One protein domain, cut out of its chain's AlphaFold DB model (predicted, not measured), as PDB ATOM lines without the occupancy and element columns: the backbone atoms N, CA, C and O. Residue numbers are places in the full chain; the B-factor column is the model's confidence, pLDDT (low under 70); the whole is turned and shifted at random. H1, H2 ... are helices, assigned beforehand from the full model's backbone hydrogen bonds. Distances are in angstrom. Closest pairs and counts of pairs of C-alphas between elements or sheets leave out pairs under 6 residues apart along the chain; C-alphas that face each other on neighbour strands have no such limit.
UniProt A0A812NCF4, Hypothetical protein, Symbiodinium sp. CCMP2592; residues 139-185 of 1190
ATOM      1  N   LEU A 139     211.951 176.733 258.208       43.47
ATOM      2  CA  LEU A 139     211.928 176.835 259.683       43.47
ATOM      3  C   LEU A 139     213.118 176.155 260.401       43.47
ATOM      4  O   LEU A 139     213.257 176.298 261.613       43.47
ATOM      5  N   THR A 140     213.966 175.422 259.675       44.81
ATOM      6  CA  THR A 140     215.179 174.752 260.168       44.81
ATOM      7  C   THR A 140     216.486 175.338 259.618       44.81
ATOM      8  O   THR A 140     217.550 174.823 259.947       44.81
ATOM      9  N   GLY A 141     216.441 176.417 258.826       58.66
ATOM     10  CA  GLY A 141     217.638 177.100 258.320       58.66
ATOM     11  C   GLY A 141     218.208 176.567 256.997       58.66
ATOM     12  O   GLY A 141     219.345 176.889 256.669       58.66
ATOM     13  N   GLU A 142     217.456 175.773 256.228       71.12
ATOM     14  CA  GLU A 142     217.907 175.207 254.945       71.12
ATOM     15  C   GLU A 142     217.188 175.817 253.733       71.12
ATOM     16  O   GLU A 142     216.006 176.165 253.795       71.12
ATOM     17  N   LEU A 143     217.906 175.917 252.608       81.31
ATOM     18  CA  LEU A 143     217.419 176.542 251.380       81.31
ATOM     19  C   LEU A 143     216.522 175.597 250.574       81.31
ATOM     20  O   LEU A 143     216.945 174.504 250.202       81.31
ATOM     21  N   ILE A 144     215.292 176.031 250.283       92.25
ATOM     22  CA  ILE A 144     214.270 175.233 249.585       92.25
ATOM     23  C   ILE A 144     214.698 175.012 248.120       92.25
ATOM     24  O   ILE A 144     214.773 175.987 247.361       92.25
ATOM     25  N   PRO A 145     214.956 173.764 247.672       94.88
ATOM     26  CA  PRO A 145     215.322 173.503 246.280       94.88
ATOM     27  C   PRO A 145     214.184 173.846 245.314       94.88
ATOM     28  O   PRO A 145     213.022 173.565 245.607       94.88
ATOM     29  N   GLU A 146     214.502 174.349 244.118       95.62
ATOM     30  CA  GLU A 146     213.499 174.620 243.069       95.62
ATOM     31  C   GLU A 146     212.651 173.379 242.722       95.62
ATOM     32  O   GLU A 146     211.478 173.491 242.384       95.62
ATOM     33  N   SER A 147     213.235 172.181 242.838       96.19
ATOM     34  CA  SER A 147     212.581 170.889 242.598       96.19
ATOM     35  C   SER A 147     211.663 170.420 243.739       96.19
ATOM     36  O   SER A 147     211.237 169.265 243.743       96.19
ATOM     37  N   THR A 148     211.398 171.261 244.741       96.75
ATOM     38  CA  THR A 148     210.466 170.948 245.835       96.75
ATOM     39  C   THR A 148     209.040 170.963 245.303       96.75
ATOM     40  O   THR A 148     208.623 171.953 244.706       96.75
ATOM     41  N   LYS A 149     208.287 169.877 245.522       97.00
ATOM     42  CA  LYS A 149     206.865 169.807 245.155       97.00
ATOM     43  C   LYS A 149     206.019 170.749 246.002       97.00
ATOM     44  O   LYS A 149     206.279 170.909 247.199       97.00
ATOM     45  N   LEU A 150     204.970 171.306 245.398       96.50
ATOM     46  CA  LEU A 150     204.062 172.214 246.094       96.50
ATOM     47  C   LEU A 150     203.385 171.525 247.283       96.50
ATOM     48  O   LEU A 150     203.402 172.077 248.379       96.50
ATOM     49  N   LEU A 151     202.900 170.291 247.104       96.56
ATOM     50  CA  LEU A 151     202.299 169.474 248.163       96.56
ATOM     51  C   LEU A 151     203.098 168.179 248.386       96.56
ATOM     52  O   LEU A 151     203.520 167.513 247.440       96.56
ATOM     53  N   GLU A 152     203.331 167.829 249.654       92.94
ATOM     54  CA  GLU A 152     204.194 166.697 250.048       92.94
ATOM     55  C   GLU A 152     203.466 165.346 250.079       92.94
ATOM     56  O   GLU A 152     204.105 164.296 250.111       92.94
ATOM     57  N   ASP A 153     202.134 165.359 250.018       93.12
ATOM     58  CA  ASP A 153     201.286 164.165 249.924       93.12
ATOM     59  C   ASP A 153     201.306 163.514 248.525       93.12
ATOM     60  O   ASP A 153     200.854 162.381 248.356       93.12
ATOM     61  N   GLY A 154     201.850 164.218 247.523       90.88
ATOM     62  CA  GLY A 154     201.881 163.786 246.128       90.88
ATOM     63  C   GLY A 154     200.579 164.025 245.358       90.88
ATOM     64  O   GLY A 154     200.448 163.497 244.256       90.88
ATOM     65  N   SER A 155     199.636 164.810 245.890       93.44
ATOM     66  CA  SER A 155     198.427 165.230 245.159       93.44
ATOM     67  C   SER A 155     198.721 166.244 244.046       93.44
ATOM     68  O   SER A 155     197.977 166.321 243.068       93.44
ATOM     69  N   CYS A 156     199.827 166.987 244.163       94.75
ATOM     70  CA  CYS A 156     200.302 167.944 243.172       94.75
ATOM     71  C   CYS A 156     201.744 167.616 242.750       94.75
ATOM     72  O   CYS A 156     202.652 167.580 243.582       94.75
ATOM     73  N   ASP A 157     201.957 167.387 241.451       96.19
ATOM     74  CA  ASP A 157     203.280 167.112 240.871       96.19
ATOM     75  C   ASP A 157     204.077 168.378 240.507       96.19
ATOM     76  O   ASP A 157     205.275 168.268 240.244       96.19
ATOM     77  N   LEU A 158     203.449 169.563 240.528       96.56
ATOM     78  CA  LEU A 158     204.129 170.844 240.303       96.56
ATOM     79  C   LEU A 158     205.206 171.083 241.366       96.56
ATOM     80  O   LEU A 158     205.027 170.771 242.548       96.56
ATOM     81  N   THR A 159     206.305 171.697 240.946       98.19
ATOM     82  CA  THR A 159     207.393 172.166 241.807       98.19
ATOM     83  C   THR A 159     207.436 173.692 241.895       98.19
ATOM     84  O   THR A 159     206.800 174.390 241.105       98.19
ATOM     85  N   VAL A 160     208.230 174.234 242.825       96.88
ATOM     86  CA  VAL A 160     208.533 175.679 242.888       96.88
ATOM     87  C   VAL A 160     209.075 176.180 241.538       96.88
ATOM     88  O   VAL A 160     208.710 177.268 241.094       96.88
ATOM     89  N   LYS A 161     209.870 175.362 240.832       97.56
ATOM     90  CA  LYS A 161     210.351 175.668 239.476       97.56
ATOM     91  C   LYS A 161     209.220 175.802 238.459       97.56
ATOM     92  O   LYS A 161     209.292 176.668 237.593       97.56
ATOM     93  N   ASP A 162     208.192 174.963 238.552       97.81
ATOM     94  CA  ASP A 162     207.071 174.977 237.609       97.81
ATOM     95  C   ASP A 162     206.197 176.225 237.796       97.81
ATOM     96  O   ASP A 162     205.782 176.808 236.801       97.81
ATOM     97  N   LEU A 163     206.007 176.709 239.031       97.06
ATOM     98  CA  LEU A 163     205.366 178.010 239.290       97.06
ATOM     99  C   LEU A 163     206.160 179.181 238.682       97.06
ATOM    100  O   LEU A 163     205.592 180.084 238.070       97.06
ATOM    101  N   MET A 164     207.490 179.168 238.819       97.56
ATOM    102  CA  MET A 164     208.345 180.214 238.241       97.56
ATOM    103  C   MET A 164     208.347 180.201 236.704       97.56
ATOM    104  O   MET A 164     208.487 181.250 236.081       97.56
ATOM    105  N   VAL A 165     208.223 179.020 236.086       95.94
ATOM    106  CA  VAL A 165     208.307 178.843 234.624       95.94
ATOM    107  C   VAL A 165     206.953 178.997 233.929       95.94
ATOM    108  O   VAL A 165     206.905 179.584 232.850       95.94
ATOM    109  N   ASN A 166     205.870 178.480 234.512       95.56
ATOM    110  CA  ASN A 166     204.542 178.493 233.891       95.56
ATOM    111  C   ASN A 166     203.779 179.782 234.223       95.56
ATOM    112  O   ASN A 166     203.260 180.434 233.321       95.56
ATOM    113  N   ASP A 167     203.774 180.180 235.497       95.19
ATOM    114  CA  ASP A 167     203.000 181.325 236.000       95.19
ATOM    115  C   ASP A 167     203.839 182.617 236.084       95.19
ATOM    116  O   ASP A 167     203.365 183.654 236.544       95.19
ATOM    117  N   CYS A 168     205.099 182.564 235.624       94.44
ATOM    118  CA  CYS A 168     206.071 183.667 235.629       94.44
ATOM    119  C   CYS A 168     206.322 184.298 237.016       94.44
ATOM    120  O   CYS A 168     206.753 185.452 237.111       94.44
ATOM    121  N   LEU A 169     206.063 183.556 238.096       96.06
ATOM    122  CA  LEU A 169     206.226 184.037 239.468       96.06
ATOM    123  C   LEU A 169     207.702 184.228 239.840       96.06
ATOM    124  O   LEU A 169     208.585 183.483 239.407       96.06
ATOM    125  N   SER A 170     207.974 185.201 240.716       95.88
ATOM    126  CA  SER A 170     209.286 185.299 241.361       95.88
ATOM    127  C   SER A 170     209.527 184.072 242.253       95.88
ATOM    128  O   SER A 170     208.579 183.445 242.720       95.88
ATOM    129  N   TYR A 171     210.788 183.736 242.546       95.06
ATOM    130  CA  TYR A 171     211.112 182.648 243.486       95.06
ATOM    131  C   TYR A 171     210.467 182.864 244.870       95.06
ATOM    132  O   TYR A 171     210.031 181.910 245.511       95.06
ATOM    133  N   GLU A 172     210.349 184.119 245.317       93.19
ATOM    134  CA  GLU A 172     209.728 184.456 246.602       93.19
ATOM    135  C   GLU A 172     208.200 184.294 246.564       93.19
ATOM    136  O   GLU A 172     207.610 183.794 247.521       93.19
ATOM    137  N   ASP A 173     207.554 184.637 245.446       95.25
ATOM    138  CA  ASP A 173     206.107 184.466 245.270       95.25
ATOM    139  C   ASP A 173     205.724 183.006 244.999       95.25
ATOM    140  O   ASP A 173     204.727 182.527 245.535       95.25
ATOM    141  N   ALA A 174     206.558 182.250 244.284       96.44
ATOM    142  CA  ALA A 174     206.416 180.803 244.139       96.44
ATOM    143  C   ALA A 174     206.534 180.078 245.498       96.44
ATOM    144  O   ALA A 174     205.775 179.147 245.772       96.44
ATOM    145  N   ILE A 175     207.420 180.539 246.394       96.62
ATOM    146  CA  ILE A 175     207.479 180.055 247.783       96.62
ATOM    147  C   ILE A 175     206.235 180.470 248.582       96.62
ATOM    148  O   ILE A 175     205.705 179.641 249.321       96.62
ATOM    149  N   ARG A 176     205.723 181.700 248.431       95.25
ATOM    150  CA  ARG A 176     204.467 182.128 249.084       95.25
ATOM    151  C   ARG A 176     203.282 181.262 248.661       95.25
ATOM    152  O   ARG A 176     202.580 180.757 249.530       95.25
ATOM    153  N   VAL A 177     203.111 181.028 247.359       96.06
ATOM    154  CA  VAL A 177     202.065 180.148 246.809       96.06
ATOM    155  C   VAL A 177     202.240 178.714 247.313       96.06
ATOM    156  O   VAL A 177     201.269 178.108 247.755       96.06
ATOM    157  N   MET A 178     203.470 178.183 247.357       97.44
ATOM    158  CA  MET A 178     203.731 176.873 247.965       97.44
ATOM    159  C   MET A 178     203.309 176.821 249.443       97.44
ATOM    160  O   MET A 178     202.668 175.859 249.862       97.44
ATOM    161  N   ILE A 179     203.666 177.827 250.246       95.94
ATOM    162  CA  ILE A 179     203.319 177.883 251.676       95.94
ATOM    163  C   ILE A 179     201.801 177.998 251.864       95.94
ATOM    164  O   ILE A 179     201.250 177.304 252.717       95.94
ATOM    165  N   GLN A 180     201.122 178.814 251.055       96.25
ATOM    166  CA  GLN A 180     199.670 178.977 251.105       96.25
ATOM    167  C   GLN A 180     198.938 177.678 250.738       96.25
ATOM    168  O   GLN A 180     198.130 177.202 251.531       96.25
ATOM    169  N   LEU A 181     199.284 177.041 249.613       95.31
ATOM    170  CA  LEU A 181     198.695 175.757 249.211       95.31
ATOM    171  C   LEU A 181     198.921 174.669 250.272       95.31
ATOM    172  O   LEU A 181     198.034 173.858 250.534       95.31
ATOM    173  N   ARG A 182     200.087 174.665 250.933       95.25
ATOM    174  CA  ARG A 182     200.376 173.762 252.060       95.25
ATOM    175  C   ARG A 182     199.563 174.086 253.311       95.25
ATOM    176  O   ARG A 182     199.266 173.158 254.058       95.25
ATOM    177  N   ALA A 183     199.217 175.345 253.567       93.81
ATOM    178  CA  ALA A 183     198.334 175.712 254.671       93.81
ATOM    179  C   ALA A 183     196.896 175.246 254.389       93.81
ATOM    180  O   ALA A 183     196.331 174.506 255.191       93.81
ATOM    181  N   GLU A 184     196.364 175.578 253.210       93.00
ATOM    182  CA  GLU A 184     195.021 175.195 252.751       93.00
ATOM    183  C   GLU A 184     194.837 173.666 252.729       93.00
ATOM    184  O   GLU A 184     193.851 173.147 253.249       93.00
ATOM    185  N   ALA A 185     195.826 172.915 252.228       91.75
ATOM    186  CA  ALA A 185     195.799 171.449 252.214       91.75
ATOM    187  C   ALA A 185     195.891 170.791 253.610       91.75
ATOM    188  O   ALA A 185     195.608 169.600 253.740       91.75
TER     189      ALA A 185
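Overview. This is residues 139 to 185 of the 1190 residues of the protein "Hypothetical protein" of Symbiodinium sp. CCMP2592 (UniProt A0A812NCF4). A long winding stretch with no named element, residues 139 to 159, leads into a short helix H1 and a longer helix H2, which make a corner where the beginning of H1 meets the early part of H2. The unnamed stretch makes a wide loop over one side of H2, with Leu 150 near Met 178. The printed part has 47 residues with two named helices, H1 then H2, and no named strand. Its class is all helix, although under half of the residues, 21 of 47, are in named elements. It is compact, with a radius of gyration of the C-alphas of 10.1 A, and its outline spans 26 by 25 by 17 A.

Along the chain. Start at C-alpha 139, at (211.928, 176.835, 259.683), and pass through the 21 residues from 139 to 159. Find C-alpha 160 at (208.533, 175.679, 242.888); there H1 begins, residues 160 to 166, 10.2 A from first to last C-alpha. H2, residues 171 to 184, is 20.0 A long and ends at C-alpha 184, at (195.021, 175.195, 252.751).

Arrangement. Look at Val 160 and Ala 174: their C-alphas, the closest of H1 and H2, are 5.7 A apart, and the helices touch. They run opposite ways at a steep tilt of 69 degrees, only just short of about perpendicular. Four residues make the tight link from H1 to H2. Within H1 and H2, every O i to N i+4 pair is within hydrogen-bond range.

Size, cuts and confidence. The two C-alphas farthest apart, those of Thr 140 and Asn 166, are 28.6 A apart. The printed part has no cut, and the link from H1 to H2 is not long. Its mean pLDDT is 91.7; look for values under 70 at residues 139 to 141, where the model's confidence is low.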